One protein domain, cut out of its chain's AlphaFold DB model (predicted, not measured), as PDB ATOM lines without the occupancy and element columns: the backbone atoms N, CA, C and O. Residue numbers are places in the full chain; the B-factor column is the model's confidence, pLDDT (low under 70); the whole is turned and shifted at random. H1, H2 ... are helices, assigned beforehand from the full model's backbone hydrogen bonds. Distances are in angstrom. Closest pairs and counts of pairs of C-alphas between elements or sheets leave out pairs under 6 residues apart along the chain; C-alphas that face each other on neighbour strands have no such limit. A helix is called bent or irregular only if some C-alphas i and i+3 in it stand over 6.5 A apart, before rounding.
ATOM      1  N   SER A  11      16.882 -32.721  16.522       80.88
ATOM      2  CA  SER A  11      15.640 -32.793  17.300       80.88
ATOM      3  C   SER A  11      15.725 -32.025  18.620       80.88
ATOM      4  O   SER A  11      14.830 -31.246  18.936       80.88
ATOM      5  N   SER A  12      16.830 -32.177  19.355       78.31
ATOM      6  CA  SER A  12      17.048 -31.482  20.628       78.31
ATOM      7  C   SER A  12      17.148 -29.967  20.435       78.31
ATOM      8  O   SER A  12      16.687 -29.204  21.283       78.31
ATOM      9  N   LEU A  13      17.722 -29.519  19.312       79.75
ATOM     10  CA  LEU A  13      17.802 -28.099  18.959       79.75
ATOM     11  C   LEU A  13      16.426 -27.513  18.615       79.75
ATOM     12  O   LEU A  13      16.084 -26.454  19.136       79.75
ATOM     13  N   MET A  14      15.616 -28.217  17.821       81.88
ATOM     14  CA  MET A  14      14.249 -27.786  17.488       81.88
ATOM     15  C   MET A  14      13.347 -27.732  18.729       81.88
ATOM     16  O   MET A  14      12.583 -26.789  18.919       81.88
ATOM     17  N   GLU A  15      13.444 -28.724  19.618       83.62
ATOM     18  CA  GLU A  15      12.708 -28.709  20.885       83.62
ATOM     19  C   GLU A  15      13.082 -27.517  21.767       83.62
ATOM     20  O   GLU A  15      12.221 -26.943  22.439       83.62
ATOM     21  N   LEU A  16      14.367 -27.166  21.800       81.50
ATOM     22  CA  LEU A  16      14.860 -26.040  22.575       81.50
ATOM     23  C   LEU A  16      14.359 -24.710  22.005       81.50
ATOM     24  O   LEU A  16      13.869 -23.876  22.763       81.50
ATOM     25  N   GLU A  17      14.438 -24.534  20.688       84.00
ATOM     26  CA  GLU A  17      13.912 -23.359  19.989       84.00
ATOM     27  C   GLU A  17      12.416 -23.169  20.266       84.00
ATOM     28  O   GLU A  17      11.975 -22.069  20.612       84.00
ATOM     29  N   ASN A  18      11.646 -24.260  20.229       84.94
ATOM     30  CA  ASN A  18      10.232 -24.249  20.595       84.94
ATOM     31  C   ASN A  18      10.016 -23.858  22.065       84.94
ATOM     32  O   ASN A  18       9.097 -23.100  22.373       84.94
ATOM     33  N   CYS A  19      10.852 -24.342  22.990       82.69
ATOM     34  CA  CYS A  19      10.755 -23.971  24.406       82.69
ATOM     35  C   CYS A  19      11.019 -22.477  24.628       82.69
ATOM     36  O   CYS A  19      10.262 -21.833  25.356       82.69
ATOM     37  N   VAL A  20      12.055 -21.928  23.988       84.94
ATOM     38  CA  VAL A  20      12.399 -20.501  24.065       84.94
ATOM     39  C   VAL A  20      11.285 -19.648  23.457       84.94
ATOM     40  O   VAL A  20      10.823 -18.701  24.092       84.94
ATOM     41  N   SER A  21      10.799 -20.023  22.273       86.31
ATOM     42  CA  SER A  21       9.732 -19.305  21.568       86.31
ATOM     43  C   SER A  21       8.428 -19.287  22.367       86.31
ATOM     44  O   SER A  21       7.829 -18.228  22.541       86.31
ATOM     45  N   ASN A  22       8.018 -20.431  22.926       87.81
ATOM     46  CA  ASN A  22       6.810 -20.526  23.748       87.81
ATOM     47  C   ASN A  22       6.907 -19.683  25.025       87.81
ATOM     48  O   ASN A  22       5.930 -19.045  25.411       87.81
ATOM     49  N   MET A  23       8.073 -19.664  25.679       87.56
ATOM     50  CA  MET A  23       8.276 -18.851  26.877       87.56
ATOM     51  C   MET A  23       8.268 -17.351  26.554       87.56
ATOM     52  O   MET A  23       7.625 -16.591  27.269       87.56
ATOM     53  N   SER A  24       8.927 -16.940  25.466       86.94
ATOM     54  CA  SER A  24       8.908 -15.553  24.977       86.94
ATOM     55  C   SER A  24       7.492 -15.089  24.635       86.94
ATOM     56  O   SER A  24       7.055 -14.029  25.074       86.94
ATOM     57  N   LEU A  25       6.719 -15.929  23.942       89.62
ATOM     58  CA  LEU A  25       5.325 -15.633  23.629       89.62
ATOM     59  C   LEU A  25       4.463 -15.497  24.893       89.62
ATOM     60  O   LEU A  25       3.655 -14.576  24.984       89.62
ATOM     61  N   ALA A  26       4.625 -16.397  25.869       88.69
ATOM     62  CA  ALA A  26       3.898 -16.317  27.134       88.69
ATOM     63  C   ALA A  26       4.220 -15.020  27.894       88.69
ATOM     64  O   ALA A  26       3.306 -14.376  28.406       88.69
ATOM     65  N   HIS A  27       5.493 -14.616  27.912       89.12
ATOM     66  CA  HIS A  27       5.931 -13.354  28.503       89.12
ATOM     67  C   HIS A  27       5.284 -12.148  27.808       89.12
ATOM     68  O   HIS A  27       4.656 -11.325  28.468       89.12
ATOM     69  N   GLU A  28       5.348 -12.086  26.475       90.00
ATOM     70  CA  GLU A  28       4.707 -11.028  25.680       90.00
ATOM     71  C   GLU A  28       3.202 -10.933  25.967       90.00
ATOM     72  O   GLU A  28       2.692  -9.851  26.244       90.00
ATOM     73  N   ILE A  29       2.480 -12.058  25.989       90.56
ATOM     74  CA  ILE A  29       1.035 -12.080  26.277       90.56
ATOM     75  C   ILE A  29       0.707 -11.445  27.640       90.56
ATOM     76  O   ILE A  29      -0.325 -10.771  27.784       90.56
ATOM     77  N   VAL A  30       1.556 -11.689  28.639       89.44
ATOM     78  CA  VAL A  30       1.350 -11.284  30.033       89.44
ATOM     79  C   VAL A  30       1.795  -9.840  30.278       89.44
ATOM     80  O   VAL A  30       1.052  -9.075  30.894       89.44
ATOM     81  N   VAL A  31       2.985  -9.467  29.805       87.31
ATOM     82  CA  VAL A  31       3.645  -8.192  30.123       87.31
ATOM     83  C   VAL A  31       3.247  -7.086  29.150       87.31
ATOM     84  O   VAL A  31       2.966  -5.960  29.569       87.31
ATOM     85  N   ASN A  32       3.161  -7.391  27.854       89.06
ATOM     86  CA  ASN A  32       2.796  -6.415  26.835       89.06
ATOM     87  C   ASN A  32       1.270  -6.240  26.794       89.06
ATOM     88  O   ASN A  32       0.523  -7.052  26.240       89.06
ATOM     89  N   ARG A  33       0.778  -5.147  27.391       85.50
ATOM     90  CA  ARG A  33      -0.666  -4.854  27.453       85.50
ATOM     91  C   ARG A  33      -1.296  -4.669  26.074       85.50
ATOM     92  O   ARG A  33      -2.460  -5.042  25.905       85.50
ATOM     93  N   ASP A  34      -0.511  -4.186  25.117       88.31
ATOM     94  CA  ASP A  34      -0.917  -3.940  23.734       88.31
ATOM     95  C   ASP A  34      -0.758  -5.184  22.845       88.31
ATOM     96  O   ASP A  34      -1.022  -5.132  21.639       88.31
ATOM     97  N   PHE A  35      -0.353  -6.323  23.428       90.75
ATOM     98  CA  PHE A  35      -0.282  -7.582  22.703       90.75
ATOM     99  C   PHE A  35      -1.641  -7.909  22.081       90.75
ATOM    100  O   PHE A  35      -2.662  -8.018  22.770       90.75
ATOM    101  N   PRO A  42       1.032 -13.475   4.427       75.06
ATOM    102  CA  PRO A  42       2.251 -13.405   3.633       75.06
ATOM    103  C   PRO A  42       2.152 -12.227   2.658       75.06
ATOM    104  O   PRO A  42       1.104 -11.993   2.057       75.06
ATOM    105  N   SER A  43       3.234 -11.458   2.516       77.69
ATOM    106  CA  SER A  43       3.252 -10.315   1.599       77.69
ATOM    107  C   SER A  43       3.035 -10.791   0.165       77.69
ATOM    108  O   SER A  43       3.586 -11.824  -0.225       77.69
ATOM    109  N   THR A  44       2.319 -10.018  -0.648       74.50
ATOM    110  CA  THR A  44       2.106 -10.307  -2.080       74.50
ATOM    111  C   THR A  44       3.416 -10.442  -2.861       74.50
ATOM    112  O   THR A  44       3.486 -11.188  -3.828       74.50
ATOM    113  N   ASP A  45       4.494  -9.799  -2.405       81.25
ATOM    114  CA  ASP A  45       5.819  -9.913  -3.029       81.25
ATOM    115  C   ASP A  45       6.530 -11.243  -2.722       81.25
ATOM    116  O   ASP A  45       7.468 -11.642  -3.424       81.25
ATOM    117  N   SER A  46       6.081 -11.962  -1.688       89.31
ATOM    118  CA  SER A  46       6.636 -13.267  -1.329       89.31
ATOM    119  C   SER A  46       6.102 -14.359  -2.258       89.31
ATOM    120  O   SER A  46       4.992 -14.271  -2.781       89.31
ATOM    121  N   LEU A  47       6.886 -15.426  -2.451       89.00
ATOM    122  CA  LEU A  47       6.422 -16.590  -3.211       89.00
ATOM    123  C   LEU A  47       5.156 -17.189  -2.585       89.00
ATOM    124  O   LEU A  47       4.213 -17.486  -3.307       89.00
ATOM    125  N   GLU A  48       5.137 -17.323  -1.256       87.31
ATOM    126  CA  GLU A  48       3.983 -17.814  -0.499       87.31
ATOM    127  C   GLU A  48       2.743 -16.955  -0.771       87.31
ATOM    128  O   GLU A  48       1.717 -17.491  -1.173       87.31
ATOM    129  N   GLY A  49       2.858 -15.627  -0.659       88.62
ATOM    130  CA  GLY A  49       1.750 -14.700  -0.900       88.62
ATOM    131  C   GLY A  49       1.197 -14.780  -2.320       88.62
ATOM    132  O   GLY A  49      -0.017 -14.891  -2.484       88.62
ATOM    133  N   ARG A  50       2.066 -14.821  -3.341       87.94
ATOM    134  CA  ARG A  50       1.625 -15.011  -4.735       87.94
ATOM    135  C   ARG A  50       0.910 -16.342  -4.939       87.94
ATOM    136  O   ARG A  50      -0.105 -16.391  -5.624       87.94
ATOM    137  N   VAL A  51       1.435 -17.428  -4.366       89.38
ATOM    138  CA  VAL A  51       0.813 -18.756  -4.474       89.38
ATOM    139  C   VAL A  51      -0.559 -18.756  -3.804       89.38
ATOM    140  O   VAL A  51      -1.523 -19.215  -4.411       89.38
ATOM    141  N   THR A  52      -0.675 -18.195  -2.598       87.94
ATOM    142  CA  THR A  52      -1.954 -18.062  -1.888       87.94
ATOM    143  C   THR A  52      -2.964 -17.249  -2.697       87.94
ATOM    144  O   THR A  52      -4.103 -17.683  -2.850       87.94
ATOM    145  N   GLU A  53      -2.556 -16.111  -3.263       89.50
ATOM    146  CA  GLU A  53      -3.420 -15.267  -4.094       89.50
ATOM    147  C   GLU A  53      -3.936 -16.017  -5.330       89.50
ATOM    148  O   GLU A  53      -5.140 -16.020  -5.587       89.50
ATOM    149  N   ILE A  54      -3.047 -16.701  -6.061       92.25
ATOM    150  CA  ILE A  54      -3.407 -17.476  -7.257       92.25
ATOM    151  C   ILE A  54      -4.404 -18.584  -6.906       92.25
ATOM    152  O   ILE A  54      -5.402 -18.747  -7.605       92.25
ATOM    153  N   VAL A  55      -4.162 -19.326  -5.822       91.81
ATOM    154  CA  VAL A  55      -5.049 -20.415  -5.383       91.81
ATOM    155  C   VAL A  55      -6.418 -19.875  -4.976       91.81
ATOM    156  O   VAL A  55      -7.437 -20.410  -5.406       91.81
ATOM    157  N   HIS A  56      -6.456 -18.799  -4.186       91.94
ATOM    158  CA  HIS A  56      -7.713 -18.185  -3.758       91.94
ATOM    159  C   HIS A  56      -8.503 -17.663  -4.956       91.94
ATOM    160  O   HIS A  56      -9.705 -17.896  -5.049       91.94
ATOM    161  N   ARG A  57      -7.833 -16.991  -5.896       94.19
ATOM    162  CA  ARG A  57      -8.462 -16.505  -7.123       94.19
ATOM    163  C   ARG A  57      -9.036 -17.651  -7.949       94.19
ATOM    164  O   ARG A  57     -10.208 -17.597  -8.296       94.19
ATOM    165  N   ALA A  58      -8.253 -18.700  -8.197       95.31
ATOM    166  CA  ALA A  58      -8.703 -19.860  -8.964       95.31
ATOM    167  C   ALA A  58      -9.930 -20.538  -8.330       95.31
ATOM    168  O   ALA A  58     -10.836 -20.957  -9.043       95.31
ATOM    169  N   PHE A  59      -9.985 -20.605  -6.996       96.44
ATOM    170  CA  PHE A  59     -11.150 -21.125  -6.283       96.44
ATOM    171  C   PHE A  59     -12.406 -20.275  -6.528       96.44
ATOM    172  O   PHE A  59     -13.450 -20.819  -6.884       96.44
ATOM    173  N   TRP A  60     -12.317 -18.948  -6.377       97.12
ATOM    174  CA  TRP A  60     -13.466 -18.060  -6.593       97.12
ATOM    175  C   TRP A  60     -13.902 -18.007  -8.062       97.12
ATOM    176  O   TRP A  60     -15.103 -17.991  -8.326       97.12
ATOM    177  N   ASP A  61     -12.955 -18.047  -9.004       97.12
ATOM    178  CA  ASP A  61     -13.240 -18.138 -10.440       97.12
ATOM    179  C   ASP A  61     -13.979 -19.455 -10.758       97.12
ATOM    180  O   ASP A  61     -14.985 -19.452 -11.466       97.12
ATOM    181  N   SER A  62     -13.550 -20.574 -10.159       97.19
ATOM    182  CA  SER A  62     -14.219 -21.874 -10.307       97.19
ATOM    183  C   SER A  62     -15.627 -21.889  -9.705       97.19
ATOM    184  O   SER A  62     -16.552 -22.427 -10.316       97.19
ATOM    185  N   LEU A  63     -15.825 -21.278  -8.531       97.44
ATOM    186  CA  LEU A  63     -17.157 -21.125  -7.942       97.44
ATOM    187  C   LEU A  63     -18.071 -20.297  -8.855       97.44
ATOM    188  O   LEU A  63     -19.228 -20.662  -9.055       97.44
ATOM    189  N   GLN A  64     -17.559 -19.205  -9.424       97.75
ATOM    190  CA  GLN A  64     -18.322 -18.360 -10.341       97.75
ATOM    191  C   GLN A  64     -18.757 -19.129 -11.592       97.75
ATOM    192  O   GLN A  64     -19.913 -19.026 -11.997       97.75
ATOM    193  N   GLU A  65     -17.861 -19.917 -12.188       97.62
ATOM    194  CA  GLU A  65     -18.174 -20.762 -13.345       97.62
ATOM    195  C   GLU A  65     -19.230 -21.827 -13.008       97.62
ATOM    196  O   GLU A  65     -20.181 -22.029 -13.766       97.62
ATOM    197  N   GLN A  66     -19.116 -22.459 -11.837       96.75
ATOM    198  CA  GLN A  66     -20.080 -23.451 -11.368       96.75
ATOM    199  C   GLN A  66     -21.484 -22.870 -11.172       96.75
ATOM    200  O   GLN A  66     -22.455 -23.465 -11.639       96.75
ATOM    201  N   LEU A  67     -21.600 -21.702 -10.536       96.19
ATOM    202  CA  LEU A  67     -22.896 -21.053 -10.315       96.19
ATOM    203  C   LEU A  67     -23.521 -20.511 -11.611       96.19
ATOM    204  O   LEU A  67     -24.741 -20.454 -11.713       96.19
ATOM    205  N   ASN A  68     -22.699 -20.152 -12.602       96.06
ATOM    206  CA  ASN A  68     -23.156 -19.668 -13.909       96.06
ATOM    207  C   ASN A  68     -23.475 -20.797 -14.911       96.06
ATOM    208  O   ASN A  68     -23.913 -20.512 -16.026       96.06
ATOM    209  N   SER A  69     -23.213 -22.056 -14.553       95.69
ATOM    210  CA  SER A  69     -23.523 -23.218 -15.394       95.69
ATOM    211  C   SER A  69     -25.037 -23.467 -15.475       95.69
ATOM    212  O   SER A  69     -25.790 -23.013 -14.617       95.69
ATOM    213  N   ASP A  70     -25.486 -24.212 -16.491       92.38
ATOM    214  CA  ASP A  70     -26.892 -24.606 -16.656       92.38
ATOM    215  C   ASP A  70     -27.025 -26.145 -16.760       92.38
ATOM    216  O   ASP A  70     -26.579 -26.723 -17.760       92.38
ATOM    217  N   PRO A  71     -27.593 -26.836 -15.748       89.94
ATOM    218  CA  PRO A  71     -28.049 -26.283 -14.470       89.94
ATOM    219  C   PRO A  71     -26.873 -25.831 -13.573       89.94
ATOM    220  O   PRO A  71     -25.759 -26.350 -13.716       89.94
ATOM    221  N   PRO A  72     -27.099 -24.902 -12.621       94.62
ATOM    222  CA  PRO A  72     -26.061 -24.445 -11.700       94.62
ATOM    223  C   PRO A  72     -25.475 -25.586 -10.866       94.62
ATOM    224  O   PRO A  72     -26.197 -26.442 -10.351       94.62
ATOM    225  N   ASN A  73     -24.157 -25.574 -10.685       95.56
ATOM    226  CA  ASN A  73     -23.453 -26.508  -9.819       95.56
ATOM    227  C   ASN A  73     -23.134 -25.831  -8.477       95.56
ATOM    228  O   ASN A  73     -22.446 -24.818  -8.429       95.56
ATOM    229  N   TYR A  74     -23.605 -26.408  -7.372       96.50
ATOM    230  CA  TYR A  74     -23.427 -25.835  -6.033       96.50
ATOM    231  C   TYR A  74     -22.325 -26.507  -5.205       96.50
ATOM    232  O   TYR A  74     -22.173 -26.185  -4.029       96.50
ATOM    233  N   SER A  75     -21.525 -27.404  -5.791       94.56
ATOM    234  CA  SER A  75     -20.518 -28.201  -5.065       94.56
ATOM    235  C   SER A  75     -19.594 -27.341  -4.197       94.56
ATOM    236  O   SER A  75     -19.456 -27.595  -3.000       94.56
ATOM    237  N   HIS A  76     -18.994 -26.283  -4.759       96.19
ATOM    238  CA  HIS A  76     -18.145 -25.384  -3.971       96.19
ATOM    239  C   HIS A  76     -18.945 -24.510  -2.993       96.19
ATOM    240  O   HIS A  76     -18.462 -24.239  -1.896       96.19
ATOM    241  N   ALA A  77     -20.166 -24.093  -3.343       97.00
ATOM    242  CA  ALA A  77     -21.005 -23.285  -2.457       97.00
ATOM    243  C   ALA A  77     -21.392 -24.055  -1.182       97.00
ATOM    244  O   ALA A  77     -21.316 -23.499  -0.089       97.00
ATOM    245  N   VAL A  78     -21.724 -25.345  -1.297       97.00
ATOM    246  CA  VAL A  78     -22.036 -26.214  -0.149       97.00
ATOM    247  C   VAL A  78     -20.825 -26.367   0.776       97.00
ATOM    248  O   VAL A  78     -20.963 -26.240   1.991       97.00
ATOM    249  N   LEU A  79     -19.619 -26.549   0.220       96.75
ATOM    250  CA  LEU A  79     -18.385 -26.582   1.017       96.75
ATOM    251  C   LEU A  79     -18.163 -25.270   1.783       96.75
ATOM    252  O   LEU A  79     -17.801 -25.290   2.959       96.75
ATOM    253  N   LEU A  80     -18.415 -24.128   1.138       97.69
ATOM    254  CA  LEU A  80     -18.316 -22.822   1.787       97.69
ATOM    255  C   LEU A  80     -19.355 -22.649   2.898       97.69
ATOM    256  O   LEU A  80     -19.012 -22.145   3.962       97.69
ATOM    257  N   LEU A  81     -20.598 -23.088   2.691       97.94
ATOM    258  CA  LEU A  81     -21.652 -23.037   3.712       97.94
ATOM    259  C   LEU A  81     -21.302 -23.897   4.934       97.94
ATOM    260  O   LEU A  81     -21.481 -23.452   6.071       97.94
ATOM    261  N   GLN A  82     -20.737 -25.086   4.716       97.88
ATOM    262  CA  GLN A  82     -20.236 -25.937   5.794       97.88
ATOM    263  C   GLN A  82     -19.104 -25.253   6.575       97.88
ATOM    264  O   GLN A  82     -19.096 -25.283   7.807       97.88
ATOM    265  N   GLU A  83     -18.161 -24.610   5.891       98.12
ATOM    266  CA  GLU A  83     -17.066 -23.906   6.562       98.12
ATOM    267  C   GLU A  83     -17.564 -22.652   7.303       98.12
ATOM    268  O   GLU A  83     -17.145 -22.392   8.432       98.12
ATOM    269  N   VAL A  84     -18.538 -21.923   6.747       98.19
ATOM    270  CA  VAL A  84     -19.233 -20.825   7.440       98.19
ATOM    271  C   VAL A  84     -19.897 -21.315   8.722       98.19
ATOM    272  O   VAL A  84     -19.722 -20.684   9.767       98.19
ATOM    273  N   LYS A  85     -20.603 -22.455   8.683       97.88
ATOM    274  CA  LYS A  85     -21.190 -23.077   9.878       97.88
ATOM    275  C   LYS A  85     -20.122 -23.342  10.936       97.88
ATOM    276  O   LYS A  85     -20.284 -22.919  12.081       97.88
ATOM    277  N   THR A  86     -19.015 -23.976  10.551       97.94
ATOM    278  CA  THR A  86     -17.896 -24.289  11.454       97.94
ATOM    279  C   THR A  86     -17.297 -23.022  12.070       97.94
ATOM    280  O   THR A  86     -17.088 -22.951  13.285       97.94
ATOM    281  N   MET A  87     -17.060 -21.987  11.259       97.69
ATOM    282  CA  MET A  87     -16.535 -20.708  11.737       97.69
ATOM    283  C   MET A  87     -17.493 -20.040  12.723       97.69
ATOM    284  O   MET A  87     -17.059 -19.661  13.810       97.69
ATOM    285  N   LEU A  88     -18.786 -19.952  12.407       97.56
ATOM    286  CA  LEU A  88     -19.792 -19.386  13.308       97.56
ATOM    287  C   LEU A  88     -19.877 -20.164  14.622       97.56
ATOM    288  O   LEU A  88     -19.839 -19.559  15.690       97.56
ATOM    289  N   GLN A  89     -19.910 -21.497  14.567       96.38
ATOM    290  CA  GLN A  89     -19.914 -22.348  15.759       96.38
ATOM    291  C   GLN A  89     -18.671 -22.140  16.636       96.38
ATOM    292  O   GLN A  89     -18.780 -22.232  17.862       96.38
ATOM    293  N   SER A  90     -17.512 -21.844  16.034       95.12
ATOM    294  CA  SER A  90     -16.271 -21.544  16.763       95.12
ATOM    295  C   SER A  90     -16.306 -20.205  17.505       95.12
ATOM    296  O   SER A  90     -15.564 -20.031  18.468       95.12
ATOM    297  N   LEU A  91     -17.186 -19.283  17.092       95.44
ATOM    298  CA  LEU A  91     -17.404 -17.991  17.749       95.44
ATOM    299  C   LEU A  91     -18.414 -18.069  18.904       95.44
ATOM    300  O   LEU A  91     -18.574 -17.116  19.667       95.44
ATOM    301  N   LEU A  92     -19.127 -19.189  19.043       93.88
ATOM    302  CA  LEU A  92     -20.141 -19.353  20.075       93.88
ATOM    303  C   LEU A  92     -19.525 -19.729  21.420       93.88
ATOM    304  O   LEU A  92     -18.873 -20.766  21.562       93.88
ATOM    305  N   LEU A  93     -19.871 -18.958  22.449       90.00
ATOM    306  CA  LEU A  93     -19.609 -19.329  23.835       90.00
ATOM    307  C   LEU A  93     -20.482 -20.528  24.257       90.00
ATOM    308  O   LEU A  93     -21.579 -20.711  23.717       90.00
ATOM    309  N   PRO A  94     -20.070 -21.315  25.272       90.38
ATOM    310  CA  PRO A  94     -20.861 -22.443  25.777       90.38
ATOM    311  C   PRO A  94     -22.301 -22.077  26.171       90.38
ATOM    312  O   PRO A  94     -23.207 -22.895  26.041       90.38
ATOM    313  N   ALA A  95     -22.532 -20.834  26.604       92.38
ATOM    314  CA  ALA A  95     -23.853 -20.332  26.978       92.38
ATOM    315  C   ALA A  95     -24.810 -20.125  25.784       92.38
ATOM    316  O   ALA A  95     -26.021 -20.031  25.979       92.38
ATOM    317  N   HIS A  96     -24.312 -20.069  24.543       94.19
ATOM    318  CA  HIS A  96     -25.113 -19.802  23.341       94.19
ATOM    319  C   HIS A  96     -25.842 -21.056  22.820       94.19
ATOM    320  O   HIS A  96     -25.783 -21.374  21.632       94.19
ATOM    321  N   VAL A  97     -26.546 -21.780  23.695       95.44
ATOM    322  CA  VAL A  97     -27.213 -23.053  23.355       95.44
ATOM    323  C   VAL A  97     -28.272 -22.861  22.268       95.44
ATOM    324  O   VAL A  97     -28.262 -23.564  21.266       95.44
ATOM    325  N   ARG A  98     -29.147 -21.859  22.423       95.62
ATOM    326  CA  ARG A  98     -30.223 -21.585  21.455       95.62
ATOM    327  C   ARG A  98     -29.683 -21.216  20.073       95.62
ATOM    328  O   ARG A  98     -30.178 -21.731  19.079       95.62
ATOM    329  N   LEU A  99     -28.684 -20.334  20.016       94.94
ATOM    330  CA  LEU A  99     -28.100 -19.897  18.747       94.94
ATOM    331  C   LEU A  99     -27.372 -21.050  18.045       94.94
ATOM    332  O   LEU A  99     -27.452 -21.171  16.829       94.94
ATOM    333  N   ARG A 100     -26.726 -21.938  18.815       96.50
ATOM    334  CA  ARG A 100     -26.127 -23.170  18.292       96.50
ATOM    335  C   ARG A 100     -27.175 -24.073  17.642       96.50
ATOM    336  O   ARG A 100     -26.990 -24.458  16.498       96.50
ATOM    337  N   SER A 101     -28.291 -24.337  18.328       96.75
ATOM    338  CA  SER A 101     -29.382 -25.140  17.761       96.75
ATOM    339  C   SER A 101     -29.959 -24.523  16.485       96.75
ATOM    340  O   SER A 101     -30.170 -25.238  15.516       96.75
ATOM    341  N   GLN A 102     -30.151 -23.200  16.454       96.50
ATOM    342  CA  GLN A 102     -30.627 -22.503  15.252       96.50
ATOM    343  C   GLN A 102     -29.636 -22.604  14.084       96.50
ATOM    344  O   GLN A 102     -30.052 -22.786  12.945       96.50
ATOM    345  N   LEU A 103     -28.330 -22.497  14.350       96.38
ATOM    346  CA  LEU A 103     -27.294 -22.700  13.335       96.38
ATOM    347  C   LEU A 103     -27.305 -24.124  12.781       96.38
ATOM    348  O   LEU A 103     -27.128 -24.303  11.580       96.38
ATOM    349  N   ASP A 104     -27.501 -25.119  13.646       96.69
ATOM    350  CA  ASP A 104     -27.538 -26.520  13.236       96.69
ATOM    351  C   ASP A 104     -28.766 -26.848  12.386       96.69
ATOM    352  O   ASP A 104     -28.628 -27.614  11.438       96.69
ATOM    353  N   GLU A 105     -29.909 -26.227  12.689       97.06
ATOM    354  CA  GLU A 105     -31.170 -26.378  11.957       97.06
ATOM    355  C   GLU A 105     -31.156 -25.668  10.595       97.06
ATOM    356  O   GLU A 105     -31.568 -26.243   9.595       97.06
ATOM    357  N   VAL A 106     -30.684 -24.416  10.533       96.75
ATOM    358  CA  VAL A 106     -30.724 -23.630   9.285       96.75
ATOM    359  C   VAL A 106     -29.588 -24.001   8.334       96.75
ATOM    360  O   VAL A 106     -29.788 -24.040   7.122       96.75
ATOM    361  N   LEU A 107     -28.392 -24.270   8.863       97.31
ATOM    362  CA  LEU A 107     -27.254 -24.768   8.087       97.31
ATOM    363  C   LEU A 107     -27.154 -26.289   8.249       97.31
ATOM    364  O   LEU A 107     -26.113 -26.822   8.641       97.31
ATOM    365  N   ASP A 108     -28.245 -26.998   7.987       97.56
ATOM    366  CA  ASP A 108     -28.259 -28.457   7.897       97.56
ATOM    367  C   ASP A 108     -27.729 -28.877   6.516       97.56
ATOM    368  O   ASP A 108     -28.306 -28.531   5.484       97.56
ATOM    369  N   MET A 109     -26.596 -29.587   6.484       97.19
ATOM    370  CA  MET A 109     -25.961 -29.967   5.219       97.19
ATOM    371  C   MET A 109     -26.721 -31.067   4.479       97.19
ATOM    372  O   MET A 109     -26.658 -31.103   3.252       97.19
ATOM    373  N   ASP A 110     -27.442 -31.931   5.195       97.19
ATOM    374  CA  ASP A 110     -28.256 -32.972   4.571       97.19
ATOM    375  C   ASP A 110     -29.463 -32.325   3.882       97.19
ATOM    376  O   ASP A 110     -29.791 -32.667   2.743       97.19
ATOM    377  N   LEU A 111     -30.081 -31.333   4.533       97.31
ATOM    378  CA  LEU A 111     -31.159 -30.544   3.936       97.31
ATOM    379  C   LEU A 111     -30.659 -29.704   2.754       97.31
ATOM    380  O   LEU A 111     -31.282 -29.716   1.698       97.31
ATOM    381  N   ILE A 112     -29.526 -29.014   2.896       97.69
ATOM    382  CA  ILE A 112     -28.931 -28.220   1.811       97.69
ATOM    383  C   ILE A 112     -28.583 -29.106   0.609       97.69
ATOM    384  O   ILE A 112     -28.829 -28.712  -0.528       97.69
ATOM    385  N   GLY A 113     -28.061 -30.315   0.839       96.88
ATOM    386  CA  GLY A 113     -27.826 -31.293  -0.225       96.88
ATOM    387  C   GLY A 113     -29.115 -31.644  -0.975       96.88
ATOM    388  O   GLY A 113     -29.150 -31.588  -2.202       96.88
ATOM    389  N   GLN A 114     -30.206 -31.893  -0.245       97.12
ATOM    390  CA  GLN A 114     -31.518 -32.130  -0.854       97.12
ATOM    391  C   GLN A 114     -32.029 -30.909  -1.630       97.12
ATOM    392  O   GLN A 114     -32.576 -31.070  -2.720       97.12
ATOM    393  N   GLU A 115     -31.854 -29.693  -1.108       96.88
ATOM    394  CA  GLU A 115     -32.233 -28.464  -1.811       96.88
ATOM    395  C   GLU A 115     -31.450 -28.300  -3.125       96.88
ATOM    396  O   GLU A 115     -32.026 -27.876  -4.125       96.88
ATOM    397  N   VAL A 116     -30.170 -28.686  -3.164       96.44
ATOM    398  CA  VAL A 116     -29.360 -28.697  -4.396       96.44
ATOM    399  C   VAL A 116     -29.893 -29.711  -5.405       96.44
ATOM    400  O   VAL A 116     -30.128 -29.340  -6.556       96.44
ATOM    401  N   ASP A 117     -30.140 -30.953  -4.982       95.38
ATOM    402  CA  ASP A 117     -30.604 -32.033  -5.865       95.38
ATOM    403  C   ASP A 117     -31.949 -31.713  -6.539       95.38
ATOM    404  O   ASP A 117     -32.220 -32.158  -7.656       95.38
ATOM    405  N   HIS A 118     -32.784 -30.907  -5.878       95.06
ATOM    406  CA  HIS A 118     -34.094 -30.485  -6.380       95.06
ATOM    407  C   HIS A 118     -34.093 -29.075  -6.994       95.06
ATOM    408  O   HIS A 118     -35.156 -28.577  -7.365       95.06
ATOM    409  N   GLY A 119     -32.932 -28.416  -7.105       93.00
ATOM    410  CA  GLY A 119     -32.817 -27.065  -7.670       93.00
ATOM    411  C   GLY A 119     -33.536 -25.979  -6.859       93.00
ATOM    412  O   GLY A 119     -33.982 -24.983  -7.422       93.00
ATOM    413  N   ALA A 120     -33.681 -26.182  -5.548       95.00
ATOM    414  CA  ALA A 120     -34.413 -25.322  -4.620       95.00
ATOM    415  C   ALA A 120     -33.507 -24.495  -3.686       95.00
ATOM    416  O   ALA A 120     -34.021 -23.729  -2.871       95.00
ATOM    417  N   LEU A 121     -32.180 -24.650  -3.777       95.81
ATOM    418  CA  LEU A 121     -31.238 -23.945  -2.905       95.81
ATOM    419  C   LEU A 121     -31.328 -22.422  -3.090       95.81
ATOM    420  O   LEU A 121     -31.114 -21.902  -4.184       95.81
ATOM    421  N   ASP A 122     -31.549 -21.708  -1.986       95.19
ATOM    422  CA  ASP A 122     -31.540 -20.244  -1.936       95.19
ATOM    423  C   ASP A 122     -30.328 -19.736  -1.141       95.19
ATOM    424  O   ASP A 122     -30.335 -19.654   0.093       95.19
ATOM    425  N   LEU A 123     -29.269 -19.372  -1.871       95.38
ATOM    426  CA  LEU A 123     -28.039 -18.829  -1.289       95.38
ATOM    427  C   LEU A 123     -28.253 -17.477  -0.594       95.38
ATOM    428  O   LEU A 123     -27.564 -17.197   0.386       95.38
ATOM    429  N   HIS A 124     -29.197 -16.651  -1.053       95.44
ATOM    430  CA  HIS A 124     -29.455 -15.345  -0.444       95.44
ATOM    431  C   HIS A 124     -30.137 -15.492   0.910       95.44
ATOM    432  O   HIS A 124     -29.716 -14.847   1.872       95.44
ATOM    433  N   ARG A 125     -31.120 -16.391   1.015       96.44
ATOM    434  CA  ARG A 125     -31.773 -16.728   2.289       96.44
ATOM    435  C   ARG A 125     -30.761 -17.230   3.320       96.44
ATOM    436  O   ARG A 125     -30.774 -16.786   4.470       96.44
ATOM    437  N   LEU A 126     -29.869 -18.140   2.917       97.69
ATOM    438  CA  LEU A 126     -28.827 -18.665   3.806       97.69
ATOM    439  C   LEU A 126     -27.816 -17.580   4.196       97.69
ATOM    440  O   LEU A 126     -27.462 -17.461   5.371       97.69
ATOM    441  N   ALA A 127     -27.389 -16.749   3.242       97.50
ATOM    442  CA  ALA A 127     -26.481 -15.642   3.515       97.50
ATOM    443  C   ALA A 127     -27.101 -14.608   4.467       97.50
ATOM    444  O   ALA A 127     -26.422 -14.140   5.377       97.50
ATOM    445  N   GLU A 128     -28.390 -14.290   4.334       97.69
ATOM    446  CA  GLU A 128     -29.084 -13.384   5.252       97.69
ATOM    447  C   GLU A 128     -29.095 -13.931   6.688       97.69
ATOM    448  O   GLU A 128     -28.796 -13.198   7.638       97.69
ATOM    449  N   PHE A 129     -29.370 -15.226   6.864       98.00
ATOM    450  CA  PHE A 129     -29.275 -15.876   8.172       98.00
ATOM    451  C   PHE A 129     -27.855 -15.795   8.756       98.00
ATOM    452  O   PHE A 129     -27.681 -15.455   9.932       98.00
ATOM    453  N   VAL A 130     -26.836 -16.047   7.931       98.31
ATOM    454  CA  VAL A 130     -25.422 -15.928   8.315       98.31
ATOM    455  C   VAL A 130     -25.089 -14.498   8.742       98.31
ATOM    456  O   VAL A 130     -24.550 -14.306   9.830       98.31
ATOM    457  N   ILE A 131     -25.469 -13.484   7.959       98.31
ATOM    458  CA  ILE A 131     -25.225 -12.065   8.268       98.31
ATOM    459  C   ILE A 131     -25.922 -11.658   9.569       98.31
ATOM    460  O   ILE A 131     -25.333 -10.960  10.395       98.31
ATOM    461  N   ASN A 132     -27.166 -12.092   9.788       97.75
ATOM    462  CA  ASN A 132     -27.892 -11.815  11.029       97.75
ATOM    463  C   ASN A 132     -27.213 -12.474  12.238       97.75
ATOM    464  O   ASN A 132     -27.080 -11.850  13.292       97.75
ATOM    465  N   THR A 133     -26.720 -13.701  12.071       97.50
ATOM    466  CA  THR A 133     -25.938 -14.389  13.103       97.50
ATOM    467  C   THR A 133     -24.635 -13.641  13.388       97.50
ATOM    468  O   THR A 133     -24.330 -13.373  14.550       97.50
ATOM    469  N   MET A 134     -23.905 -13.223  12.350       98.00
ATOM    470  CA  MET A 134     -22.688 -12.417  12.480       98.00
ATOM    471  C   MET A 134     -22.956 -11.111  13.229       98.00
ATOM    472  O   MET A 134     -22.238 -10.807  14.176       98.00
ATOM    473  N   ALA A 135     -24.026 -10.390  12.880       97.12
ATOM    474  CA  ALA A 135     -24.418  -9.146  13.542       97.12
ATOM    475  C   ALA A 135     -24.711  -9.330  15.041       97.12
ATOM    476  O   ALA A 135     -24.489  -8.419  15.829       97.12
ATOM    477  N   SER A 136     -25.196 -10.507  15.448       94.94
ATOM    478  CA  SER A 136     -25.449 -10.812  16.863       94.94
ATOM    479  C   SER A 136     -24.189 -11.170  17.664       94.94
ATOM    480  O   SER A 136     -24.219 -11.131  18.894       94.94
ATOM    481  N   LEU A 137     -23.098 -11.541  16.984       94.25
ATOM    482  CA  LEU A 137     -21.860 -12.039  17.592       94.25
ATOM    483  C   LEU A 137     -20.679 -11.071  17.461       94.25
ATOM    484  O   LEU A 137     -19.694 -11.217  18.184       94.25
ATOM    485  N   CYS A 138     -20.721 -10.135  16.512       94.31
ATOM    486  CA  CYS A 138     -19.586  -9.276  16.204       94.31
ATOM    487  C   CYS A 138     -19.341  -8.203  17.271       94.31
ATOM    488  O   CYS A 138     -20.243  -7.755  17.976       94.31
ATOM    489  N   ALA A 139     -18.083  -7.770  17.381       93.94
ATOM    490  CA  ALA A 139     -17.741  -6.599  18.175       93.94
ATOM    491  C   ALA A 139     -18.275  -5.324  17.490       93.94
ATOM    492  O   ALA A 139     -18.256  -5.268  16.260       93.94
ATOM    493  N   PRO A 140     -18.624  -4.257  18.239       95.25
ATOM    494  CA  PRO A 140     -19.198  -3.029  17.666       95.25
ATOM    495  C   PRO A 140     -18.370  -2.385  16.541       95.25
ATOM    496  O   PRO A 140     -18.900  -1.743  15.639       95.25
ATOM    497  N   VAL A 141     -17.045  -2.570  16.569       95.00
ATOM    498  CA  VAL A 141     -16.123  -2.078  15.531       95.00
ATOM    499  C   VAL A 141     -16.343  -2.735  14.160       95.00
ATOM    500  O   VAL A 141     -15.876  -2.205  13.160       95.00
ATOM    501  N   ARG A 142     -17.035  -3.877  14.109       97.19
ATOM    502  CA  ARG A 142     -17.334  -4.645  12.892       97.19
ATOM    503  C   ARG A 142     -18.734  -4.397  12.344       97.19
ATOM    504  O   ARG A 142     -19.036  -4.858  11.246       97.19
ATOM    505  N   ASP A 143     -19.585  -3.677  13.073       96.56
ATOM    506  CA  ASP A 143     -20.949  -3.395  12.632       96.56
ATOM    507  C   ASP A 143     -21.013  -2.745  11.233       96.56
ATOM    508  O   ASP A 143     -21.912  -3.103  10.467       96.56
ATOM    509  N   PRO A 144     -20.119  -1.802  10.850       97.69
ATOM    510  CA  PRO A 144     -20.113  -1.247   9.496       97.69
ATOM    511  C   PRO A 144     -19.856  -2.306   8.419       97.69
ATOM    512  O   PRO A 144     -20.595  -2.357   7.438       97.69
ATOM    513  N   GLU A 145     -18.857  -3.171   8.611       97.56
ATOM    514  CA  GLU A 145     -18.512  -4.237   7.671       97.56
ATOM    515  C   GLU A 145     -19.635  -5.277   7.555       97.56
ATOM    516  O   GLU A 145     -19.975  -5.685   6.449       97.56
ATOM    517  N   VAL A 146     -20.269  -5.661   8.670       97.75
ATOM    518  CA  VAL A 146     -21.404  -6.603   8.656       97.75
ATOM    519  C   VAL A 146     -22.630  -5.999   7.965       97.75
ATOM    520  O   VAL A 146     -23.356  -6.709   7.271       97.75
ATOM    521  N   ARG A 147     -22.874  -4.690   8.114       97.06
ATOM    522  CA  ARG A 147     -23.955  -4.011   7.380       97.06
ATOM    523  C   ARG A 147     -23.702  -3.992   5.876       97.06
ATOM    524  O   ARG A 147     -24.636  -4.278   5.136       97.06
ATOM    525  N   ALA A 148     -22.468  -3.726   5.447       97.69
ATOM    526  CA  ALA A 148     -22.106  -3.675   4.030       97.69
ATOM    527  C   ALA A 148     -22.354  -5.006   3.292       97.69
ATOM    528  O   ALA A 148     -22.659  -4.998   2.103       97.69
ATOM    529  N   LEU A 149     -22.310  -6.148   3.997       98.00
ATOM    530  CA  LEU A 149     -22.653  -7.456   3.422       98.00
ATOM    531  C   LEU A 149     -24.075  -7.503   2.847       98.00
ATOM    532  O   LEU A 149     -24.321  -8.233   1.895       98.00
ATOM    533  N   ARG A 150     -25.013  -6.730   3.407       96.12
ATOM    534  CA  ARG A 150     -26.420  -6.721   2.970       96.12
ATOM    535  C   ARG A 150     -26.620  -6.054   1.610       96.12
ATOM    536  O   ARG A 150     -27.647  -6.278   0.978       96.12
ATOM    537  N   ASP A 151     -25.655  -5.249   1.173       95.88
ATOM    538  CA  ASP A 151     -25.720  -4.520  -0.093       95.88
ATOM    539  C   ASP A 151     -25.168  -5.347  -1.272       95.88
ATOM    540  O   ASP A 151     -25.372  -4.988  -2.435       95.88
ATOM    541  N   LEU A 152     -24.490  -6.468  -0.990       96.12
ATOM    542  CA  LEU A 152     -23.889  -7.344  -1.995       96.12
ATOM    543  C   LEU A 152     -24.930  -8.298  -2.592       96.12
ATOM    544  O   LEU A 152     -25.551  -9.091  -1.886       96.12
ATOM    545  N   LYS A 153     -25.093  -8.234  -3.918       93.88
ATOM    546  CA  LYS A 153     -26.063  -9.053  -4.667       93.88
ATOM    547  C   LYS A 153     -25.445 -10.243  -5.386       93.88
ATOM    548  O   LYS A 153     -26.140 -11.217  -5.623       93.88
ATOM    549  N   GLU A 154     -24.165 -10.177  -5.733       96.50
ATOM    550  CA  GLU A 154     -23.499 -11.275  -6.429       96.50
ATOM    551  C   GLU A 154     -23.110 -12.372  -5.419       96.50
ATOM    552  O   GLU A 154     -22.336 -12.086  -4.498       96.50
ATOM    553  N   PRO A 155     -23.600 -13.624  -5.551       94.69
ATOM    554  CA  PRO A 155     -23.400 -14.668  -4.538       94.69
ATOM    555  C   PRO A 155     -21.930 -14.963  -4.219       94.69
ATOM    556  O   PRO A 155     -21.570 -15.161  -3.059       94.69
ATOM    557  N   VAL A 156     -21.065 -14.964  -5.238       96.81
ATOM    558  CA  VAL A 156     -19.623 -15.224  -5.082       96.81
ATOM    559  C   VAL A 156     -18.947 -14.114  -4.284       96.81
ATOM    560  O   VAL A 156     -18.173 -14.387  -3.367       96.81
ATOM    561  N   GLU A 157     -19.251 -12.857  -4.607       96.88
ATOM    562  CA  GLU A 157     -18.718 -11.703  -3.887       96.88
ATOM    563  C   GLU A 157     -19.226 -11.660  -2.444       96.88
ATOM    564  O   GLU A 157     -18.438 -11.441  -1.524       96.88
ATOM    565  N   LEU A 158     -20.513 -11.944  -2.247       97.81
ATOM    566  CA  LEU A 158     -21.131 -12.018  -0.932       97.81
ATOM    567  C   LEU A 158     -20.471 -13.087  -0.051       97.81
ATOM    568  O   LEU A 158     -20.051 -12.786   1.066       97.81
ATOM    569  N   LEU A 159     -20.321 -14.318  -0.552       97.44
ATOM    570  CA  LEU A 159     -19.648 -15.397   0.178       97.44
ATOM    571  C   LEU A 159     -18.195 -15.032   0.494       97.44
ATOM    572  O   LEU A 159     -17.755 -15.182   1.633       97.44
ATOM    573  N   ARG A 160     -17.453 -14.491  -0.476       97.12
ATOM    574  CA  ARG A 160     -16.069 -14.044  -0.268       97.12
ATOM    575  C   ARG A 160     -15.962 -13.017   0.859       97.12
ATOM    576  O   ARG A 160     -15.082 -13.134   1.715       97.12
ATOM    577  N   GLU A 161     -16.857 -12.036   0.884       98.00
ATOM    578  CA  GLU A 161     -16.838 -10.981   1.895       98.00
ATOM    579  C   GLU A 161     -17.305 -11.483   3.272       98.00
ATOM    580  O   GLU A 161     -16.711 -11.114   4.288       98.00
ATOM    581  N   ILE A 162     -18.267 -12.413   3.324       98.31
ATOM    582  CA  ILE A 162     -18.642 -13.131   4.554       98.31
ATOM    583  C   ILE A 162     -17.412 -13.807   5.174       98.31
ATOM    584  O   ILE A 162     -17.142 -13.612   6.360       98.31
ATOM    585  N   PHE A 163     -16.625 -14.550   4.388       97.62
ATOM    586  CA  PHE A 163     -15.404 -15.203   4.878       97.62
ATOM    587  C   PHE A 163     -14.377 -14.198   5.396       97.62
ATOM    588  O   PHE A 163     -13.776 -14.413   6.453       97.62
ATOM    589  N   ARG A 164     -14.188 -13.081   4.683       96.62
ATOM    590  CA  ARG A 164     -13.274 -12.017   5.111       96.62
ATOM    591  C   ARG A 164     -13.677 -11.466   6.479       96.62
ATOM    592  O   ARG A 164     -12.832 -11.361   7.370       96.62
ATOM    593  N   VAL A 165     -14.957 -11.140   6.664       97.88
ATOM    594  CA  VAL A 165     -15.472 -10.587   7.924       97.88
ATOM    595  C   VAL A 165     -15.452 -11.634   9.043       97.88
ATOM    596  O   VAL A 165     -15.023 -11.310  10.147       97.88
ATOM    597  N   LEU A 166     -15.795 -12.900   8.773       97.88
ATOM    598  CA  LEU A 166     -15.671 -13.992   9.750       97.88
ATOM    599  C   LEU A 166     -14.223 -14.191  10.223       97.88
ATOM    600  O   LEU A 166     -13.986 -14.389  11.416       97.88
ATOM    601  N   GLY A 167     -13.240 -14.070   9.325       95.94
ATOM    602  CA  GLY A 167     -11.819 -14.108   9.681       95.94
ATOM    603  C   GLY A 167     -11.404 -12.970  10.623       95.94
ATOM    604  O   GLY A 167     -10.652 -13.189  11.582       95.94
ATOM    605  N   LEU A 168     -11.938 -11.763  10.405       95.75
ATOM    606  CA  LEU A 168     -11.751 -10.639  11.325       95.75
ATOM    607  C   LEU A 168     -12.423 -10.903  12.675       95.75
ATOM    608  O   LEU A 168     -11.763 -10.783  13.702       95.75
ATOM    609  N   MET A 169     -13.677 -11.360  12.684       96.94
ATOM    610  CA  MET A 169     -14.405 -11.692  13.915       96.94
ATOM    611  C   MET A 169     -13.681 -12.761  14.748       96.94
ATOM    612  O   MET A 169     -13.619 -12.662  15.972       96.94
ATOM    613  N   LYS A 170     -13.065 -13.758  14.100       95.38
ATOM    614  CA  LYS A 170     -12.231 -14.764  14.776       95.38
ATOM    615  C   LYS A 170     -10.999 -14.140  15.427       95.38
ATOM    616  O   LYS A 170     -10.662 -14.481  16.558       95.38
ATOM    617  N   THR A 171     -10.346 -13.210  14.733       95.06
ATOM    618  CA  THR A 171      -9.210 -12.449  15.274       95.06
ATOM    619  C   THR A 171      -9.638 -11.609  16.479       95.06
ATOM    620  O   THR A 171      -8.955 -11.612  17.504       95.06
ATOM    621  N   ASP A 172     -10.798 -10.956  16.392       95.06
ATOM    622  CA  ASP A 172     -11.379 -10.166  17.477       95.06
ATOM    623  C   ASP A 172     -11.665 -11.046  18.707       95.06
ATOM    624  O   ASP A 172     -11.265 -10.699  19.818       95.06
ATOM    625  N   MET A 173     -12.262 -12.230  18.516       93.69
ATOM    626  CA  MET A 173     -12.534 -13.178  19.601       93.69
ATOM    627  C   MET A 173     -11.252 -13.692  20.268       93.69
ATOM    628  O   MET A 173     -11.193 -13.787  21.497       93.69
ATOM    629  N   VAL A 174     -10.209 -14.014  19.492       93.56
ATOM    630  CA  VAL A 174      -8.906 -14.430  20.041       93.56
ATOM    631  C   VAL A 174      -8.309 -13.310  20.891       93.56
ATOM    632  O   VAL A 174      -7.910 -13.549  22.031       93.56
ATOM    633  N   ASN A 175      -8.307 -12.080  20.379       94.31
ATOM    634  CA  ASN A 175      -7.800 -10.915  21.103       94.31
ATOM    635  C   ASN A 175      -8.585 -10.647  22.389       94.31
ATOM    636  O   ASN A 175      -7.985 -10.460  23.448       94.31
ATOM    637  N   PHE A 176      -9.914 -10.712  22.327       92.50
ATOM    638  CA  PHE A 176     -10.779 -10.596  23.497       92.50
ATOM    639  C   PHE A 176     -10.502 -11.694  24.535       92.50
ATOM    640  O   PHE A 176     -10.421 -11.416  25.734       92.50
ATOM    641  N   THR A 177     -10.304 -12.937  24.088       92.62
ATOM    642  CA  THR A 177     -10.005 -14.081  24.964       92.62
ATOM    643  C   THR A 177      -8.668 -13.893  25.674       92.62
ATOM    644  O   THR A 177      -8.583 -14.076  26.887       92.62
ATOM    645  N   ILE A 178      -7.632 -13.463  24.947       93.00
ATOM    646  CA  ILE A 178      -6.314 -13.160  25.518       93.00
ATOM    647  C   ILE A 178      -6.433 -12.067  26.583       93.00
ATOM    648  O   ILE A 178      -5.936 -12.238  27.697       93.00
ATOM    649  N   GLN A 179      -7.131 -10.970  26.275       92.12
ATOM    650  CA  GLN A 179      -7.338  -9.869  27.218       92.12
ATOM    651  C   GLN A 179      -8.103 -10.317  28.470       92.12
ATOM    652  O   GLN A 179      -7.720  -9.952  29.581       92.12
ATOM    653  N   SER A 180      -9.134 -11.145  28.300       91.75
ATOM    654  CA  SER A 180      -9.957 -11.658  29.401       91.75
ATOM    655  C   SER A 180      -9.190 -12.618  30.313       91.75
ATOM    656  O   SER A 180      -9.381 -12.605  31.526       91.75
ATOM    657  N   LEU A 181      -8.295 -13.439  29.751       92.00
ATOM    658  CA  LEU A 181      -7.495 -14.403  30.513       92.00
ATOM    659  C   LEU A 181      -6.236 -13.794  31.139       92.00
ATOM    660  O   LEU A 181      -5.728 -14.343  32.119       92.00
ATOM    661  N   ARG A 182      -5.732 -12.666  30.622       92.88
ATOM    662  CA  ARG A 182      -4.480 -12.034  31.074       92.88
ATOM    663  C   ARG A 182      -4.364 -11.885  32.601       92.88
ATOM    664  O   ARG A 182      -3.317 -12.270  33.119       92.88
ATOM    665  N   PRO A 183      -5.385 -11.425  33.357       91.75
ATOM    666  CA  PRO A 183      -5.281 -11.316  34.815       91.75
ATOM    667  C   PRO A 183      -4.998 -12.655  35.508       91.75
ATOM    668  O   PRO A 183      -4.258 -12.701  36.487       91.75
ATOM    669  N   HIS A 184      -5.553 -13.750  34.987       91.38
ATOM    670  CA  HIS A 184      -5.318 -15.098  35.502       91.38
ATOM    671  C   HIS A 184      -3.933 -15.617  35.103       91.38
ATOM    672  O   HIS A 184      -3.233 -16.201  35.928       91.38
ATOM    673  N   LEU A 185      -3.500 -15.343  33.866       90.19
ATOM    674  CA  LEU A 185      -2.163 -15.702  33.387       90.19
ATOM    675  C   LEU A 185      -1.066 -15.005  34.207       90.19
ATOM    676  O   LEU A 185      -0.092 -15.648  34.593       90.19
ATOM    677  N   MET A 186      -1.254 -13.728  34.560       88.88
ATOM    678  CA  MET A 186      -0.320 -12.964  35.401       88.88
ATOM    679  C   MET A 186      -0.064 -13.621  36.765       88.88
ATOM    680  O   MET A 186       1.064 -13.601  37.250       88.88
ATOM    681  N   GLN A 187      -1.076 -14.250  37.375       90.00
ATOM    682  CA  GLN A 187      -0.934 -14.903  38.687       90.00
ATOM    683  C   GLN A 187       0.019 -16.106  38.652       90.00
ATOM    684  O   GLN A 187       0.629 -16.444  39.666       90.00
ATOM    685  N   GLN A 188       0.151 -16.752  37.492       88.69
ATOM    686  CA  GLN A 188       0.956 -17.962  37.310       88.69
ATOM    687  C   GLN A 188       2.225 -17.721  36.482       88.69
ATOM    688  O   GLN A 188       3.092 -18.595  36.440       88.69
ATOM    689  N   ALA A 189       2.364 -16.539  35.871       88.00
ATOM    690  CA  ALA A 189       3.432 -16.206  34.931       88.00
ATOM    691  C   ALA A 189       4.825 -16.477  35.507       88.00
ATOM    692  O   ALA A 189       5.587 -17.225  34.907       88.00
ATOM    693  N   ILE A 190       5.112 -15.996  36.723       86.50
ATOM    694  CA  ILE A 190       6.419 -16.179  37.380       86.50
ATOM    695  C   ILE A 190       6.765 -17.664  37.552       86.50
ATOM    696  O   ILE A 190       7.911 -18.070  37.361       86.50
ATOM    697  N   GLN A 191       5.791 -18.490  37.948       89.88
ATOM    698  CA  GLN A 191       6.022 -19.922  38.154       89.88
ATOM    699  C   GLN A 191       6.269 -20.631  36.821       89.88
ATOM    700  O   GLN A 191       7.207 -21.421  36.713       89.88
ATOM    701  N   TYR A 192       5.461 -20.312  35.808       88.94
ATOM    702  CA  TYR A 192       5.604 -20.841  34.455       88.94
ATOM    703  C   TYR A 192       6.969 -20.489  33.850       88.94
ATOM    704  O   TYR A 192       7.698 -21.370  33.392       88.94
ATOM    705  N   GLU A 193       7.331 -19.211  33.907       87.38
ATOM    706  CA  GLU A 193       8.587 -18.658  33.416       87.38
ATOM    707  C   GLU A 193       9.792 -19.328  34.082       87.38
ATOM    708  O   GLU A 193      10.671 -19.838  33.390       87.38
ATOM    709  N   ARG A 194       9.804 -19.445  35.419       87.12
ATOM    710  CA  ARG A 194      10.879 -20.140  36.150       87.12
ATOM    711  C   ARG A 194      10.995 -21.612  35.760       87.12
ATOM    712  O   ARG A 194      12.104 -22.101  35.559       87.12
ATOM    713  N   ALA A 195       9.870 -22.319  35.644       89.19
ATOM    714  CA  ALA A 195       9.867 -23.732  35.274       89.19
ATOM    715  C   ALA A 195      10.388 -23.950  33.844       89.19
ATOM    716  O   ALA A 195      11.162 -24.878  33.602       89.19
ATOM    717  N   LYS A 196      10.000 -23.088  32.895       87.06
ATOM    718  CA  LYS A 196      10.486 -23.145  31.510       87.06
ATOM    719  C   LYS A 196      11.947 -22.748  31.388       87.06
ATOM    720  O   LYS A 196      12.695 -23.421  30.682       87.06
ATOM    721  N   PHE A 197      12.367 -21.733  32.130       84.44
ATOM    722  CA  PHE A 197      13.762 -21.335  32.211       84.44
ATOM    723  C   PHE A 197      14.646 -22.473  32.740       84.44
ATOM    724  O   PHE A 197      15.674 -22.780  32.139       84.44
ATOM    725  N   GLN A 198      14.214 -23.172  33.796       85.00
ATOM    726  CA  GLN A 198      14.940 -24.334  34.312       85.00
ATOM    727  C   GLN A 198      15.044 -25.458  33.268       85.00
ATOM    728  O   GLN A 198      16.133 -25.972  33.043       85.00
ATOM    729  N   GLN A 199      13.954 -25.772  32.553       85.38
ATOM    730  CA  GLN A 199      13.982 -26.759  31.459       85.38
ATOM    731  C   GLN A 199      14.987 -26.389  30.357       85.38
ATOM    732  O   GLN A 199      15.635 -27.268  29.792       85.38
ATOM    733  N   ILE A 200      15.114 -25.098  30.036       82.88
ATOM    734  CA  ILE A 200      16.078 -24.600  29.047       82.88
ATOM    735  C   ILE A 200      17.515 -24.789  29.552       82.88
ATOM    736  O   ILE A 200      18.358 -25.272  28.796       82.88
ATOM    737  N   LEU A 201      17.786 -24.471  30.823       81.12
ATOM    738  CA  LEU A 201      19.102 -24.676  31.438       81.12
ATOM    739  C   LEU A 201      19.498 -26.155  31.491       81.12
ATOM    740  O   LEU A 201      20.630 -26.492  31.149       81.12
ATOM    741  N   ASP A 202      18.569 -27.035  31.857       81.75
ATOM    742  CA  ASP A 202      18.822 -28.478  31.937       81.75
ATOM    743  C   ASP A 202      19.169 -29.065  30.555       81.75
ATOM    744  O   ASP A 202      19.979 -29.988  30.447       81.75
ATOM    745  N   LYS A 203      18.597 -28.499  29.480       77.38
ATOM    746  CA  LYS A 203      18.891 -28.876  28.088       77.38
ATOM    747  C   LYS A 203      20.166 -28.226  27.525       77.38
ATOM    748  O   LYS A 203      20.691 -28.723  26.528       77.38
ATOM    749  N   GLN A 204      20.679 -27.150  28.130       70.81
ATOM    750  CA  GLN A 204      21.941 -26.497  27.745       70.81
ATOM    751  C   GLN A 204      22.828 -26.133  28.951       70.81
ATOM    752  O   GLN A 204      22.938 -24.958  29.318       70.81
ATOM    753  N   PRO A 205      23.555 -27.105  29.528       57.81
ATOM    754  CA  PRO A 205      24.592 -26.800  30.508       57.81
ATOM    755  C   PRO A 205      25.792 -26.105  29.828       57.81
ATOM    756  O   PRO A 205      26.386 -26.655  28.902       57.81
ATOM    757  N   GLY A 206      26.170 -24.894  30.273       63.62
ATOM    758  CA  GLY A 206      27.380 -24.175  29.816       63.62
ATOM    759  C   GLY A 206      27.162 -22.719  29.361       63.62
ATOM    760  O   GLY A 206      26.152 -22.101  29.688       63.62
ATOM    761  N   GLU A 207      28.112 -22.151  28.599       54.38
ATOM    762  CA  GLU A 207      28.158 -20.719  28.200       54.38
ATOM    763  C   GLU A 207      26.886 -20.199  27.501       54.38
ATOM    764  O   GLU A 207      26.506 -19.041  27.678       54.38
ATOM    765  N   LYS A 208      26.182 -21.050  26.744       58.31
ATOM    766  CA  LYS A 208      24.934 -20.669  26.059       58.31
ATOM    767  C   LYS A 208      23.750 -20.504  27.020       58.31
ATOM    768  O   LYS A 208      22.950 -19.587  26.840       58.31
ATOM    769  N   GLY A 209      23.687 -21.311  28.083       60.00
ATOM    770  CA  GLY A 209      22.732 -21.119  29.178       60.00
ATOM    771  C   GLY A 209      22.984 -19.812  29.941       60.00
ATOM    772  O   GLY A 209      22.038 -19.118  30.306       60.00
ATOM    773  N   PHE A 210      24.254 -19.414  30.093       57.94
ATOM    774  CA  PHE A 210      24.637 -18.133  30.704       57.94
ATOM    775  C   PHE A 210      24.200 -16.914  29.882       57.94
ATOM    776  O   PHE A 210      23.726 -15.934  30.464       57.94
ATOM    777  N   HIS A 211      24.325 -16.956  28.551       61.31
ATOM    778  CA  HIS A 211      23.851 -15.868  27.685       61.31
ATOM    779  C   HIS A 211      22.338 -15.672  27.827       61.31
ATOM    780  O   HIS A 211      21.871 -14.560  28.075       61.31
ATOM    781  N   PHE A 212      21.587 -16.774  27.774       64.81
ATOM    782  CA  PHE A 212      20.141 -16.756  27.962       64.81
ATOM    783  C   PHE A 212      19.749 -16.226  29.348       64.81
ATOM    784  O   PHE A 212      18.874 -15.374  29.470       64.81
ATOM    785  N   GLN A 213      20.464 -16.637  30.400       60.94
ATOM    786  CA  GLN A 213      20.262 -16.134  31.759       60.94
ATOM    787  C   GLN A 213      20.494 -14.619  31.890       60.94
ATOM    788  O   GLN A 213      19.819 -13.958  32.681       60.94
ATOM    789  N   CYS A 214      21.439 -14.054  31.136       63.12
ATOM    790  CA  CYS A 214      21.715 -12.618  31.145       63.12
ATOM    791  C   CYS A 214      20.639 -11.805  30.417       63.12
ATOM    792  O   CYS A 214      20.332 -10.692  30.846       63.12
ATOM    793  N   GLU A 215      20.063 -12.335  29.339       65.12
ATOM    794  CA  GLU A 215      18.929 -11.708  28.650       65.12
ATOM    795  C   GLU A 215      17.659 -11.770  29.492       65.12
ATOM    796  O   GLU A 215      16.967 -10.765  29.633       65.12
ATOM    797  N   TRP A 216      17.409 -12.906  30.137       65.75
ATOM    798  CA  TRP A 216      16.222 -13.113  30.958       65.75
ATOM    799  C   TRP A 216      16.163 -12.188  32.179       65.75
ATOM    800  O   TRP A 216      15.105 -11.687  32.540       65.75
ATOM    801  N   LYS A 217      17.315 -11.858  32.780       66.38
ATOM    802  CA  LYS A 217      17.405 -10.862  33.867       66.38
ATOM    803  C   LYS A 217      16.994  -9.442  33.456       66.38
ATOM    804  O   LYS A 217      16.834  -8.598  34.333       66.38
ATOM    805  N   LYS A 218      16.879  -9.158  32.155       69.38
ATOM    806  CA  LYS A 218      16.441  -7.856  31.631       69.38
ATOM    807  C   LYS A 218      14.926  -7.786  31.436       69.38
ATOM    808  O   LYS A 218      14.430  -6.705  31.135       69.38
TER     809      LYS A 218
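AT A GLANCE: This is residues 11 to 35 and 42 to 218 of the 221 residues of the protein "T-complex 11" of Pundamilia nyererei (UniProt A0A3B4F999). Picture a bundle of helices at one end and a smaller cluster at the other, joined by H8a, the long arm of the bent helix H8. H3, H4, H6, H7 and H8a form the up-and-down bundle, each running against the one before it; H5 packs on H3, while H1 runs beside H8b at the far end, with H9 nearby. The printed part, 202 residues with nine named helices, H1 to H9 in order, and no named strand, is all helix. It is loose, radius of gyration of the C-alphas 23.3 A, spanning 71 by 41 by 31 A.

IN THESE COORDINATES: Find C-alpha 11 at (15.640, -32.793, 17.300); H1, residues 11 to 31, runs 30.2 A from there. Next find H2, 47 to 67, 30.5 A; H3, 75 to 91, 25.2 A; H4, 97 to 106; H5, 109 to 117; H6, 123 to 137; and H7, 140 to 151, irregular, C-alphas 141 and 144 being 7.3 A apart. H8, 155 to 203, assigned as one helix by its hydrogen bonds, is bent, C-alphas 187 and 190 being 7.6 A apart. Its arms are H8a, 155 to 187, 48.7 A, irregular with C-alphas 180 and 183 7.2 A apart, and H8b, 190 to 203. H9, 207 to 216, ends at (16.222, -13.113, 30.958).

HOW THE PARTS SIT: H1 touches H8b, closest C-alphas Met 23 and Glu 193, 6.5 A, at a shallow tilt of 18 degrees, opposite ways. H2 touches H3 at Leu 63 and His 76, closest C-alphas 5.9 A apart, a steep tilt of 61 degrees. H3 touches H8a, closest C-alphas Leu 91 and Lys 170, 6.8 A. In H7 4 of 8 and in H8a 26 of 29 O i to N i+4 pairs are within hydrogen-bond range.

THE WHOLE: Residues 36 to 41 are not printed, a gap of 20.1 A between C-alphas 35 and 42. No link printed whole is long. Residues 205 to 218 are under pLDDT 70.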